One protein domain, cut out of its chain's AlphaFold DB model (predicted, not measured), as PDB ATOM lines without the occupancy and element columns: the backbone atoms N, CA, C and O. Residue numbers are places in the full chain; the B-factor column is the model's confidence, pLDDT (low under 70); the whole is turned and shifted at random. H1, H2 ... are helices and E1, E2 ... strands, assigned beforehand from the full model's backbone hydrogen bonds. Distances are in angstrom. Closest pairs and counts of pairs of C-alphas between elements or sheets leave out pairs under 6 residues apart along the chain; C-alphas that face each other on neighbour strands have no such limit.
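AT A GLANCE: This is residues 8 to 104 of the 168 residues of an uncharacterized protein of Actinoplanes sp. (strain ATCC 31044 / CBS 674.73 / SE50/110) (UniProt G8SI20). There is little regular structure: a small three-stranded sheet with H1 over one face, H2 grazing it, and long unnamed stretches around it. The 97 printed residues include E1, E2, H1, E3, H2 in order, 36 residues in all, class mixed. The antiparallel sheet runs E1 - E2 - E3; the whole is compact, radius of gyration of the C-alphas 12.7 A, spanning 35 by 29 by 24 A.

HOW THE PARTS SIT: E1, residues 8 to 14, and E2, residues 17 to 23, form a hairpin, N 10 and O 21 being 3.0 A apart. E3, residues 69 to 74, is antiparallel to E2, with N 20 and O 71 at 2.8 A. H1, residues 48 to 54, is on the sheet at a height of 9.1 A; its closest C-alphas to E2 are Phe 50 and Phe 19, 6.8 A. H2, residues 96 to 104, only grazes the sheet with residues 96 to 100; C-alphas Ala 96 and Val 69 are closest to E3, 6.4 A. H1 has 1 of 3 O i to N i+4 pairs within hydrogen-bond range and 3 of 4 O i to N i+3 pairs; H2 has 3 of 5.

IN THESE COORDINATES: E1 runs 19.9 A from C-alpha 8 at (-28.136, -0.446, -3.969), E2 20.7 A, E3 17.1 A. H2 ends at C-alpha 104 (-31.120, 4.413, -18.871).

THE WHOLE: The printed part has no cut. The links E2 to H1, H1 to E3 and E3 to H2 are long. No printed residue is under 70 pLDDT.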
ATOM      1  N   ALA A   8     -27.832  -1.841  -4.223       94.62
ATOM      2  CA  ALA A   8     -28.136  -0.446  -3.969       94.62
ATOM      3  C   ALA A   8     -27.441   0.473  -4.971       94.62
ATOM      4  O   ALA A   8     -26.396   0.161  -5.529       94.62
ATOM      5  N   TRP A   9     -28.027   1.643  -5.194       95.06
ATOM      6  CA  TRP A   9     -27.338   2.761  -5.829       95.06
ATOM      7  C   TRP A   9     -27.958   4.090  -5.431       95.06
ATOM      8  O   TRP A   9     -29.151   4.180  -5.121       95.06
ATOM      9  N   SER A  10     -27.176   5.160  -5.503       94.00
ATOM     10  CA  SER A  10     -27.671   6.518  -5.289       94.00
ATOM     11  C   SER A  10     -26.951   7.520  -6.180       94.00
ATOM     12  O   SER A  10     -25.839   7.273  -6.638       94.00
ATOM     13  N   ILE A  11     -27.598   8.664  -6.412       95.25
ATOM     14  CA  ILE A  11     -27.014   9.809  -7.113       95.25
ATOM     15  C   ILE A  11     -27.137  11.026  -6.203       95.25
ATOM     16  O   ILE A  11     -28.237  11.467  -5.868       95.25
ATOM     17  N   VAL A  12     -25.994  11.574  -5.812       94.75
ATOM     18  CA  VAL A  12     -25.867  12.785  -5.012       94.75
ATOM     19  C   VAL A  12     -25.635  13.959  -5.953       94.75
ATOM     20  O   VAL A  12     -24.616  14.021  -6.637       94.75
ATOM     21  N   PHE A  13     -26.561  14.913  -5.959       95.19
ATOM     22  CA  PHE A  13     -26.395  16.191  -6.650       95.19
ATOM     23  C   PHE A  13     -25.951  17.264  -5.655       95.19
ATOM     24  O   PHE A  13     -26.557  17.430  -4.596       95.19
ATOM     25  N   SER A  14     -24.910  18.015  -6.001       95.00
ATOM     26  CA  SER A  14     -24.366  19.100  -5.185       95.00
ATOM     27  C   SER A  14     -23.951  20.292  -6.059       95.00
ATOM     28  O   SER A  14     -23.880  20.171  -7.284       95.00
ATOM     29  N   PRO A  15     -23.628  21.455  -5.464       96.62
ATOM     30  CA  PRO A  15     -23.060  22.573  -6.218       96.62
ATOM     31  C   PRO A  15     -21.738  22.247  -6.930       96.62
ATOM     32  O   PRO A  15     -21.395  22.941  -7.880       96.62
ATOM     33  N   ALA A  16     -20.997  21.226  -6.480       96.19
ATOM     34  CA  ALA A  16     -19.743  20.801  -7.106       96.19
ATOM     35  C   ALA A  16     -19.964  19.888  -8.323       96.19
ATOM     36  O   ALA A  16     -19.079  19.773  -9.168       96.19
ATOM     37  N   GLY A  17     -21.138  19.260  -8.439       97.75
ATOM     38  CA  GLY A  17     -21.456  18.328  -9.514       97.75
ATOM     39  C   GLY A  17     -22.340  17.177  -9.046       97.75
ATOM     40  O   GLY A  17     -23.165  17.336  -8.145       97.75
ATOM     41  N   ALA A  18     -22.166  16.012  -9.659       98.06
ATOM     42  CA  ALA A  18     -22.870  14.791  -9.305       98.06
ATOM     43  C   ALA A  18     -21.890  13.670  -8.942       98.06
ATOM     44  O   ALA A  18     -20.859  13.500  -9.592       98.06
ATOM     45  N   PHE A  19     -22.250  12.897  -7.924       97.81
ATOM     46  CA  PHE A  19     -21.578  11.664  -7.530       97.81
ATOM     47  C   PHE A  19     -22.599  10.534  -7.552       97.81
ATOM     48  O   PHE A  19     -23.705  10.688  -7.036       97.81
ATOM     49  N   LEU A  20     -22.249   9.415  -8.162       96.94
ATOM     50  CA  LEU A  20     -23.074   8.224  -8.248       96.94
ATOM     51  C   LEU A  20     -22.266   7.055  -7.704       96.94
ATOM     52  O   LEU A  20     -21.108   6.873  -8.074       96.94
ATOM     53  N   TRP A  21     -22.893   6.255  -6.855       95.88
ATOM     54  CA  TRP A  21     -22.341   4.978  -6.426       95.88
ATOM     55  C   TRP A  21     -23.370   3.879  -6.648       95.88
ATOM     56  O   TRP A  21     -24.580   4.132  -6.641       95.88
ATOM     57  N   GLY A  22     -22.875   2.670  -6.867       96.75
ATOM     58  CA  GLY A  22     -23.674   1.463  -6.971       96.75
ATOM     59  C   GLY A  22     -22.963   0.296  -6.312       96.75
ATOM     60  O   GLY A  22     -21.734   0.241  -6.287       96.75
ATOM     61  N   PHE A  23     -23.753  -0.623  -5.783       97.12
ATOM     62  CA  PHE A  23     -23.314  -1.869  -5.198       97.12
ATOM     63  C   PHE A  23     -24.159  -3.002  -5.759       97.12
ATOM     64  O   PHE A  23     -25.382  -3.014  -5.606       97.12
ATOM     65  N   ASP A  24     -23.482  -3.922  -6.434       96.25
ATOM     66  CA  ASP A  24     -24.017  -5.213  -6.835       96.25
ATOM     67  C   ASP A  24     -23.407  -6.277  -5.919       96.25
ATOM     68  O   ASP A  24     -22.204  -6.545  -5.973       96.25
ATOM     69  N   HIS A  25     -24.226  -6.892  -5.070       93.81
ATOM     70  CA  HIS A  25     -23.728  -7.892  -4.127       93.81
ATOM     71  C   HIS A  25     -23.216  -9.171  -4.811       93.81
ATOM     72  O   HIS A  25     -22.414  -9.895  -4.215       93.81
ATOM     73  N   GLU A  26     -23.640  -9.444  -6.051       93.69
ATOM     74  CA  GLU A  26     -23.187 -10.580  -6.864       93.69
ATOM     75  C   GLU A  26     -21.981 -10.226  -7.751       93.69
ATOM     76  O   GLU A  26     -21.421 -11.102  -8.422       93.69
ATOM     77  N   SER A  27     -21.549  -8.959  -7.754       96.44
ATOM     78  CA  SER A  27     -20.415  -8.507  -8.553       96.44
ATOM     79  C   SER A  27     -19.122  -9.211  -8.151       96.44
ATOM     80  O   SER A  27     -18.793  -9.402  -6.978       96.44
ATOM     81  N   SER A  28     -18.307  -9.511  -9.163       95.69
ATOM     82  CA  SER A  28     -16.947 -10.021  -8.967       95.69
ATOM     83  C   SER A  28     -15.996  -9.023  -8.296       95.69
ATOM     84  O   SER A  28     -14.908  -9.415  -7.880       95.69
ATOM     85  N   MET A  29     -16.410  -7.760  -8.202       96.62
ATOM     86  CA  MET A  29     -15.694  -6.662  -7.561       96.62
ATOM     87  C   MET A  29     -16.274  -6.305  -6.186       96.62
ATOM     88  O   MET A  29     -15.842  -5.329  -5.577       96.62
ATOM     89  N   SER A  30     -17.244  -7.081  -5.686       94.75
ATOM     90  CA  SER A  30     -17.832  -6.879  -4.361       94.75
ATOM     91  C   SER A  30     -16.774  -7.018  -3.256       94.75
ATOM     92  O   SER A  30     -15.992  -7.978  -3.284       94.75
ATOM     93  N   PRO A  31     -16.768  -6.143  -2.228       93.00
ATOM     94  CA  PRO A  31     -15.889  -6.297  -1.069       93.00
ATOM     95  C   PRO A  31     -15.994  -7.678  -0.408       93.00
ATOM     96  O   PRO A  31     -14.994  -8.217   0.066       93.00
ATOM     97  N   ALA A  32     -17.167  -8.320  -0.459       90.62
ATOM     98  CA  ALA A  32     -17.379  -9.663   0.086       90.62
ATOM     99  C   ALA A  32     -16.478 -10.740  -0.554       90.62
ATOM    100  O   ALA A  32     -16.159 -11.743   0.088       90.62
ATOM    101  N   VAL A  33     -16.044 -10.540  -1.804       91.19
ATOM    102  CA  VAL A  33     -15.096 -11.427  -2.505       91.19
ATOM    103  C   VAL A  33     -13.678 -10.844  -2.583       91.19
ATOM    104  O   VAL A  33     -12.794 -11.471  -3.166       91.19
ATOM    105  N   ASN A  34     -13.449  -9.685  -1.958       91.50
ATOM    106  CA  ASN A  34     -12.190  -8.939  -1.953       91.50
ATOM    107  C   ASN A  34     -11.737  -8.574  -0.523       91.50
ATOM    108  O   ASN A  34     -11.361  -7.443  -0.244       91.50
ATOM    109  N   ASN A  35     -11.770  -9.537   0.405       91.31
ATOM    110  CA  ASN A  35     -11.324  -9.364   1.799       91.31
ATOM    111  C   ASN A  35     -11.958  -8.166   2.536       91.31
ATOM    112  O   ASN A  35     -11.283  -7.532   3.339       91.31
ATOM    113  N   GLU A  36     -13.230  -7.864   2.264       90.62
ATOM    114  CA  GLU A  36     -13.966  -6.735   2.864       90.62
ATOM    115  C   GLU A  36     -13.397  -5.352   2.479       90.62
ATOM    116  O   GLU A  36     -13.736  -4.338   3.085       90.62
ATOM    117  N   GLU A  37     -12.574  -5.288   1.426       93.75
ATOM    118  CA  GLU A  37     -12.007  -4.053   0.885       93.75
ATOM    119  C   GLU A  37     -12.659  -3.678  -0.451       93.75
ATOM    120  O   GLU A  37     -13.022  -4.535  -1.264       93.75
ATOM    121  N   LEU A  38     -12.761  -2.372  -0.716       95.56
ATOM    122  CA  LEU A  38     -13.147  -1.868  -2.033       95.56
ATOM    123  C   LEU A  38     -12.184  -2.367  -3.112       95.56
ATOM    124  O   LEU A  38     -10.990  -2.560  -2.866       95.56
ATOM    125  N   TRP A  39     -12.694  -2.524  -4.332       97.00
ATOM    126  CA  TRP A  39     -11.837  -2.868  -5.459       97.00
ATOM    127  C   TRP A  39     -10.769  -1.780  -5.681       97.00
ATOM    128  O   TRP A  39     -11.113  -0.590  -5.682       97.00
ATOM    129  N   PRO A  40      -9.487  -2.142  -5.889       96.38
ATOM    130  CA  PRO A  40      -8.422  -1.165  -6.099       96.38
ATOM    131  C   PRO A  40      -8.740  -0.191  -7.240       96.38
ATOM    132  O   PRO A  40      -9.205  -0.602  -8.306       96.38
ATOM    133  N   GLY A  41      -8.488   1.101  -7.024       96.88
ATOM    134  CA  GLY A  41      -8.770   2.147  -8.005       96.88
ATOM    135  C   GLY A  41     -10.210   2.666  -8.010       96.88
ATOM    136  O   GLY A  41     -10.443   3.701  -8.627       96.88
ATOM    137  N   LEU A  42     -11.165   2.024  -7.316       97.19
ATOM    138  CA  LEU A  42     -12.589   2.396  -7.375       97.19
ATOM    139  C   LEU A  42     -12.852   3.836  -6.917       97.19
ATOM    140  O   LEU A  42     -13.607   4.564  -7.561       97.19
ATOM    141  N   VAL A  43     -12.226   4.235  -5.807       96.56
ATOM    142  CA  VAL A  43     -12.408   5.562  -5.197       96.56
ATOM    143  C   VAL A  43     -11.120   6.387  -5.126       96.56
ATOM    144  O   VAL A  43     -11.167   7.557  -4.754       96.56
ATOM    145  N   ASP A  44      -9.981   5.813  -5.520       96.50
ATOM    146  CA  ASP A  44      -8.641   6.390  -5.322       96.50
ATOM    147  C   ASP A  44      -8.443   7.735  -6.035       96.50
ATOM    148  O   ASP A  44      -7.654   8.571  -5.595       96.50
ATOM    149  N   THR A  45      -9.161   7.949  -7.141       97.12
ATOM    150  CA  THR A  45      -9.087   9.166  -7.964       97.12
ATOM    151  C   THR A  45     -10.333  10.046  -7.861       97.12
ATOM    152  O   THR A  45     -10.462  11.014  -8.617       97.12
ATOM    153  N   VAL A  46     -11.235   9.757  -6.914       97.12
ATOM    154  CA  VAL A  46     -12.415  10.592  -6.666       97.12
ATOM    155  C   VAL A  46     -11.962  11.972  -6.166       97.12
ATOM    156  O   VAL A  46     -11.232  12.060  -5.180       97.12
ATOM    157  N   PRO A  47     -12.401  13.072  -6.802       97.56
ATOM    158  CA  PRO A  47     -12.058  14.420  -6.365       97.56
ATOM    159  C   PRO A  47     -12.487  14.717  -4.922       97.56
ATOM    160  O   PRO A  47     -13.604  14.382  -4.520       97.56
ATOM    161  N   ASP A  48     -11.664  15.470  -4.182       97.56
ATOM    162  CA  ASP A  48     -11.922  15.863  -2.781       97.56
ATOM    163  C   ASP A  48     -13.292  16.529  -2.566       97.56
ATOM    164  O   ASP A  48     -13.884  16.416  -1.489       97.56
ATOM    165  N   VAL A  49     -13.834  17.197  -3.592       97.38
ATOM    166  CA  VAL A  49     -15.172  17.812  -3.554       97.38
ATOM    167  C   VAL A  49     -16.302  16.797  -3.333       97.38
ATOM    168  O   VAL A  49     -17.379  17.182  -2.881       97.38
ATOM    169  N   PHE A  50     -16.060  15.512  -3.604       97.25
ATOM    170  CA  PHE A  50     -16.991  14.408  -3.364       97.25
ATOM    171  C   PHE A  50     -16.621  13.554  -2.144       97.25
ATOM    172  O   PHE A  50     -17.317  12.584  -1.852       97.25
ATOM    173  N   SER A  51     -15.593  13.932  -1.373       95.19
ATOM    174  CA  SER A  51     -15.162  13.189  -0.175       95.19
ATOM    175  C   SER A  51     -16.297  12.971   0.831       95.19
ATOM    176  O   SER A  51     -16.393  11.901   1.423       95.19
ATOM    177  N   ALA A  52     -17.202  13.940   0.990       93.94
ATOM    178  CA  ALA A  52     -18.367  13.791   1.858       93.94
ATOM    179  C   ALA A  52     -19.332  12.692   1.380       93.94
ATOM    180  O   ALA A  52     -19.905  12.001   2.210       93.94
ATOM    181  N   ALA A  53     -19.490  12.513   0.064       93.94
ATOM    182  CA  ALA A  53     -20.338  11.463  -0.493       93.94
ATOM    183  C   ALA A  53     -19.678  10.080  -0.378       93.94
ATOM    184  O   ALA A  53     -20.364   9.110  -0.077       93.94
ATOM    185  N   VAL A  54     -18.354   9.999  -0.556       95.06
ATOM    186  CA  VAL A  54     -17.583   8.756  -0.364       95.06
ATOM    187  C   VAL A  54     -17.625   8.284   1.093       95.06
ATOM    188  O   VAL A  54     -17.722   7.091   1.346       95.06
ATOM    189  N   ASN A  55     -17.575   9.212   2.054       94.25
ATOM    190  CA  ASN A  55     -17.556   8.904   3.489       94.25
ATOM    191  C   ASN A  55     -18.947   8.956   4.148       94.25
ATOM    192  O   ASN A  55     -19.035   9.026   5.375       94.25
ATOM    193  N   GLU A  56     -20.028   8.992   3.367       94.44
ATOM    194  CA  GLU A  56     -21.392   9.089   3.894       94.44
ATOM    195  C   GLU A  56     -21.779   7.783   4.617       94.44
ATOM    196  O   GLU A  56     -21.841   6.722   3.981       94.44
ATOM    197  N   PRO A  57     -22.084   7.825   5.931       93.56
ATOM    198  CA  PRO A  57     -22.452   6.628   6.684       93.56
ATOM    199  C   PRO A  57     -23.671   5.890   6.129       93.56
ATOM    200  O   PRO A  57     -23.749   4.673   6.267       93.56
ATOM    201  N   ALA A  58     -24.612   6.590   5.485       89.94
ATOM    202  CA  ALA A  58     -25.775   5.957   4.860       89.94
ATOM    203  C   ALA A  58     -25.427   5.047   3.666       89.94
ATOM    204  O   ALA A  58     -26.279   4.271   3.239       89.94
ATOM    205  N   PHE A  59     -24.213   5.153   3.118       89.88
ATOM    206  CA  PHE A  59     -23.727   4.348   1.991       89.88
ATOM    207  C   PHE A  59     -22.651   3.340   2.416       89.88
ATOM    208  O   PHE A  59     -22.020   2.712   1.572       89.88
ATOM    209  N   SER A  60     -22.396   3.223   3.720       90.69
ATOM    210  CA  SER A  60     -21.265   2.470   4.251       90.69
ATOM    211  C   SER A  60     -21.706   1.245   5.051       90.69
ATOM    212  O   SER A  60     -22.638   1.322   5.855       90.69
ATOM    213  N   TYR A  61     -20.960   0.151   4.919       88.12
ATOM    214  CA  TYR A  61     -21.025  -1.019   5.790       88.12
ATOM    215  C   TYR A  61     -19.766  -1.062   6.664       88.12
ATOM    216  O   TYR A  61     -18.651  -0.902   6.178       88.12
ATOM    217  N   GLU A  62     -19.946  -1.175   7.983       87.50
ATOM    218  CA  GLU A  62     -18.852  -1.139   8.975       87.50
ATOM    219  C   GLU A  62     -17.877   0.055   8.840       87.50
ATOM    220  O   GLU A  62     -16.727   0.001   9.267       87.50
ATOM    221  N   GLY A  63     -18.366   1.185   8.315       85.56
ATOM    222  CA  GLY A  63     -17.590   2.423   8.168       85.56
ATOM    223  C   GLY A  63     -16.810   2.546   6.858       85.56
ATOM    224  O   GLY A  63     -16.112   3.545   6.682       85.56
ATOM    225  N   THR A  64     -16.964   1.591   5.942       86.62
ATOM    226  CA  THR A  64     -16.409   1.641   4.584       86.62
ATOM    227  C   THR A  64     -17.547   1.739   3.580       86.62
ATOM    228  O   THR A  64     -18.557   1.057   3.739       86.62
ATOM    229  N   LEU A  65     -17.393   2.572   2.546       92.38
ATOM    230  CA  LEU A  65     -18.342   2.640   1.434       92.38
ATOM    231  C   LEU A  65     -18.606   1.227   0.891       92.38
ATOM    232  O   LEU A  65     -17.666   0.497   0.582       92.38
ATOM    233  N   GLU A  66     -19.870   0.851   0.762       93.12
ATOM    234  CA  GLU A  66     -20.260  -0.416   0.155       93.12
ATOM    235  C   GLU A  66     -20.549  -0.151  -1.325       93.12
ATOM    236  O   GLU A  66     -21.611   0.350  -1.681       93.12
ATOM    237  N   ALA A  67     -19.559  -0.377  -2.193       96.94
ATOM    238  CA  ALA A  67     -19.676  -0.061  -3.614       96.94
ATOM    239  C   ALA A  67     -18.877  -1.021  -4.498       96.94
ATOM    240  O   ALA A  67     -17.781  -1.457  -4.153       96.94
ATOM    241  N   THR A  68     -19.428  -1.287  -5.678       97.69
ATOM    242  CA  THR A  68     -18.750  -1.934  -6.810       97.69
ATOM    243  C   THR A  68     -18.564  -0.966  -7.976       97.69
ATOM    244  O   THR A  68     -17.663  -1.155  -8.787       97.69
ATOM    245  N   VAL A  69     -19.352   0.118  -8.012       97.50
ATOM    246  CA  VAL A  69     -19.292   1.178  -9.022       97.50
ATOM    247  C   VAL A  69     -19.238   2.549  -8.352       97.50
ATOM    248  O   VAL A  69     -20.008   2.832  -7.434       97.50
ATOM    249  N   CYS A  70     -18.374   3.432  -8.847       97.56
ATOM    250  CA  CYS A  70     -18.326   4.845  -8.473       97.56
ATOM    251  C   CYS A  70     -18.100   5.700  -9.720       97.56
ATOM    252  O   CYS A  70     -17.139   5.490 -10.461       97.56
ATOM    253  N   LEU A  71     -18.985   6.673  -9.939       97.75
ATOM    254  CA  LEU A  71     -18.921   7.625 -11.041       97.75
ATOM    255  C   LEU A  71     -19.060   9.046 -10.503       97.75
ATOM    256  O   LEU A  71     -19.847   9.309  -9.594       97.75
ATOM    257  N   TRP A  72     -18.360  10.000 -11.104       98.31
ATOM    258  CA  TRP A  72     -18.507  11.408 -10.747       98.31
ATOM    259  C   TRP A  72     -18.454  12.318 -11.961       98.31
ATOM    260  O   TRP A  72     -17.918  11.973 -13.012       98.31
ATOM    261  N   ARG A  73     -19.039  13.501 -11.818       98.44
ATOM    262  CA  ARG A  73     -18.997  14.556 -12.824       98.44
ATOM    263  C   ARG A  73     -19.057  15.905 -12.129       98.44
ATOM    264  O   ARG A  73     -20.098  16.254 -11.569       98.44
ATOM    265  N   GLN A  74     -17.972  16.666 -12.172       98.44
ATOM    266  CA  GLN A  74     -17.960  18.052 -11.716       98.44
ATOM    267  C   GLN A  74     -18.757  18.946 -12.673       98.44
ATOM    268  O   GLN A  74     -19.097  18.563 -13.796       98.44
ATOM    269  N   THR A  75     -19.110  20.148 -12.221       97.50
ATOM    270  CA  THR A  75     -19.923  21.080 -13.024       97.50
ATOM    271  C   THR A  75     -19.290  21.483 -14.358       97.50
ATOM    272  O   THR A  75     -20.021  21.773 -15.307       97.50
ATOM    273  N   ASP A  76     -17.961  21.501 -14.427       96.44
ATOM    274  CA  ASP A  76     -17.143  21.884 -15.579       96.44
ATOM    275  C   ASP A  76     -16.655  20.695 -16.424       96.44
ATOM    276  O   ASP A  76     -16.134  20.908 -17.519       96.44
ATOM    277  N   ASP A  77     -16.893  19.458 -15.977       98.00
ATOM    278  CA  ASP A  77     -16.555  18.252 -16.734       98.00
ATOM    279  C   ASP A  77     -17.484  18.079 -17.950       98.00
ATOM    280  O   ASP A  77     -18.697  18.308 -17.895       98.00
ATOM    281  N   ASP A  78     -16.951  17.596 -19.071       97.12
ATOM    282  CA  ASP A  78     -17.724  17.304 -20.287       97.12
ATOM    283  C   ASP A  78     -18.323  15.885 -20.308       97.12
ATOM    284  O   ASP A  78     -19.148  15.568 -21.169       97.12
ATOM    285  N   ARG A  79     -17.965  15.042 -19.334       97.25
ATOM    286  CA  ARG A  79     -18.377  13.635 -19.223       97.25
ATOM    287  C   ARG A  79     -18.394  13.158 -17.772       97.25
ATOM    288  O   ARG A  79     -17.967  13.868 -16.875       97.25
ATOM    289  N   TRP A  80     -18.900  11.948 -17.564       97.12
ATOM    290  CA  TRP A  80     -18.697  11.221 -16.313       97.12
ATOM    291  C   TRP A  80     -17.297  10.608 -16.278       97.12
ATOM    292  O   TRP A  80     -16.769  10.177 -17.306       97.12
ATOM    293  N   HIS A  81     -16.730  10.566 -15.085       98.12
ATOM    294  CA  HIS A  81     -15.454   9.961 -14.747       98.12
ATOM    295  C   HIS A  81     -15.688   8.741 -13.856       98.12
ATOM    296  O   HIS A  81     -16.706   8.660 -13.166       98.12
ATOM    297  N   ALA A  82     -14.739   7.813 -13.885       97.31
ATOM    298  CA  ALA A  82     -14.676   6.628 -13.044       97.31
ATOM    299  C   ALA A  82     -13.232   6.445 -12.557       97.31
ATOM    300  O   ALA A  82     -12.317   7.091 -13.078       97.31
ATOM    301  N   GLY A  83     -13.051   5.570 -11.571       95.75
ATOM    302  CA  GLY A  83     -11.748   5.205 -11.024       95.75
ATOM    303  C   GLY A  83     -10.770   4.633 -12.056       95.75
ATOM    304  O   GLY A  83     -11.180   4.091 -13.086       95.75
ATOM    305  N   ASP A  84      -9.473   4.696 -11.748       96.19
ATOM    306  CA  ASP A  84      -8.426   4.005 -12.514       96.19
ATOM    307  C   ASP A  84      -8.412   2.514 -12.126       96.19
ATOM    308  O   ASP A  84      -7.581   2.056 -11.343       96.19
ATOM    309  N   ILE A  85      -9.391   1.769 -12.642       96.88
ATOM    310  CA  ILE A  85      -9.684   0.386 -12.250       96.88
ATOM    311  C   ILE A  85      -9.086  -0.611 -13.252       96.88
ATOM    312  O   ILE A  85      -9.293  -0.499 -14.462       96.88
ATOM    313  N   ASP A  86      -8.410  -1.641 -12.740       96.06
ATOM    314  CA  ASP A  86      -8.113  -2.861 -13.500       96.06
ATOM    315  C   ASP A  86      -9.299  -3.828 -13.371       96.06
ATOM    316  O   ASP A  86      -9.476  -4.491 -12.342       96.06
ATOM    317  N   PHE A  87     -10.177  -3.828 -14.376       96.00
ATOM    318  CA  PHE A  87     -11.408  -4.615 -14.358       96.00
ATOM    319  C   PHE A  87     -11.131  -6.099 -14.640       96.00
ATOM    320  O   PHE A  87     -10.394  -6.424 -15.576       96.00
ATOM    321  N   PRO A  88     -11.778  -7.027 -13.912       96.06
ATOM    322  CA  PRO A  88     -11.780  -8.439 -14.278       96.06
ATOM    323  C   PRO A  88     -12.267  -8.665 -15.719       96.06
ATOM    324  O   PRO A  88     -13.259  -8.078 -16.138       96.06
ATOM    325  N   ASP A  89     -11.625  -9.583 -16.451       95.69
ATOM    326  CA  ASP A  89     -12.039  -9.990 -17.806       95.69
ATOM    327  C   ASP A  89     -13.311 -10.857 -17.766       95.69
ATOM    328  O   ASP A  89     -13.273 -12.091 -17.843       95.69
ATOM    329  N   ARG A  90     -14.452 -10.203 -17.530       93.56
ATOM    330  CA  ARG A  90     -15.795 -10.790 -17.463       93.56
ATOM    331  C   ARG A  90     -16.824  -9.765 -17.950       93.56
ATOM    332  O   ARG A  90     -16.571  -8.567 -17.863       93.56
ATOM    333  N   PRO A  91     -17.993 -10.205 -18.441       95.50
ATOM    334  CA  PRO A  91     -19.111  -9.298 -18.678       95.50
ATOM    335  C   PRO A  91     -19.587  -8.657 -17.368       95.50
ATOM    336  O   PRO A  91     -19.715  -9.372 -16.377       95.50
ATOM    337  N   ASP A  92     -19.858  -7.350 -17.404       96.06
ATOM    338  CA  ASP A  92     -20.420  -6.549 -16.300       96.06
ATOM    339  C   ASP A  92     -19.769  -6.830 -14.924       96.06
ATOM    340  O   ASP A  92     -20.450  -7.209 -13.971       96.06
ATOM    341  N   PRO A  93     -18.429  -6.729 -14.802       96.94
ATOM    342  CA  PRO A  93     -17.710  -7.226 -13.630       96.94
ATOM    343  C   PRO A  93     -18.030  -6.447 -12.349       96.94
ATOM    344  O   PRO A  93     -17.901  -7.024 -11.265       96.94
ATOM    345  N   ASP A  94     -18.460  -5.188 -12.473       96.88
ATOM    346  CA  ASP A  94     -18.886  -4.274 -11.408       96.88
ATOM    347  C   ASP A  94     -20.419  -4.210 -11.221       96.88
ATOM    348  O   ASP A  94     -20.890  -3.643 -10.232       96.88
ATOM    349  N   GLY A  95     -21.190  -4.817 -12.131       96.00
ATOM    350  CA  GLY A  95     -22.657  -4.845 -12.116       96.00
ATOM    351  C   GLY A  95     -23.335  -3.572 -12.640       96.00
ATOM    352  O   GLY A  95     -24.558  -3.426 -12.517       96.00
ATOM    353  N   ALA A  96     -22.580  -2.612 -13.186       95.44
ATOM    354  CA  ALA A  96     -23.106  -1.307 -13.585       95.44
ATOM    355  C   ALA A  96     -24.187  -1.399 -14.676       95.44
ATOM    356  O   ALA A  96     -25.178  -0.656 -14.626       95.44
ATOM    357  N   GLU A  97     -24.022  -2.293 -15.659       94.00
ATOM    358  CA  GLU A  97     -24.972  -2.452 -16.768       94.00
ATOM    359  C   GLU A  97     -26.342  -2.885 -16.237       94.00
ATOM    360  O   GLU A  97     -27.372  -2.278 -16.567       94.00
ATOM    361  N   ARG A  98     -26.354  -3.885 -15.350       90.81
ATOM    362  CA  ARG A  98     -27.578  -4.364 -14.703       90.81
ATOM    363  C   ARG A  98     -28.184  -3.308 -13.778       90.81
ATOM    364  O   ARG A  98     -29.369  -2.988 -13.936       90.81
ATOM    365  N   LEU A  99     -27.396  -2.754 -12.850       93.62
ATOM    366  CA  LEU A  99     -27.865  -1.816 -11.819       93.62
ATOM    367  C   LEU A  99     -28.519  -0.567 -12.414       93.62
ATOM    368  O   LEU A  99     -29.582  -0.130 -11.955       93.62
ATOM    369  N   PHE A 100     -27.895   0.010 -13.444       94.12
ATOM    370  CA  PHE A 100     -28.330   1.282 -14.020       94.12
ATOM    371  C   PHE A 100     -29.246   1.126 -15.231       94.12
ATOM    372  O   PHE A 100     -29.749   2.129 -15.738       94.12
ATOM    373  N   SER A 101     -29.557  -0.101 -15.656       92.06
ATOM    374  CA  SER A 101     -30.520  -0.359 -16.736       92.06
ATOM    375  C   SER A 101     -31.855   0.380 -16.537       92.06
ATOM    376  O   SER A 101     -32.409   0.937 -17.485       92.06
ATOM    377  N   VAL A 102     -32.340   0.471 -15.292       91.06
ATOM    378  CA  VAL A 102     -33.579   1.188 -14.933       91.06
ATOM    379  C   VAL A 102     -33.475   2.710 -15.075       91.06
ATOM    380  O   VAL A 102     -34.494   3.365 -15.279       91.06
ATOM    381  N   LEU A 103     -32.269   3.277 -14.977       89.75
ATOM    382  CA  LEU A 103     -32.011   4.710 -15.156       89.75
ATOM    383  C   LEU A 103     -31.911   5.093 -16.635       89.75
ATOM    384  O   LEU A 103     -32.241   6.217 -17.010       89.75
ATOM    385  N   LEU A 104     -31.426   4.167 -17.463       91.31
ATOM    386  CA  LEU A 104     -31.120   4.413 -18.871       91.31
ATOM    387  C   LEU A 104     -32.300   4.141 -19.809       91.31
ATOM    388  O   LEU A 104     -32.236   4.516 -20.980       91.31
TER     389      LEU A 104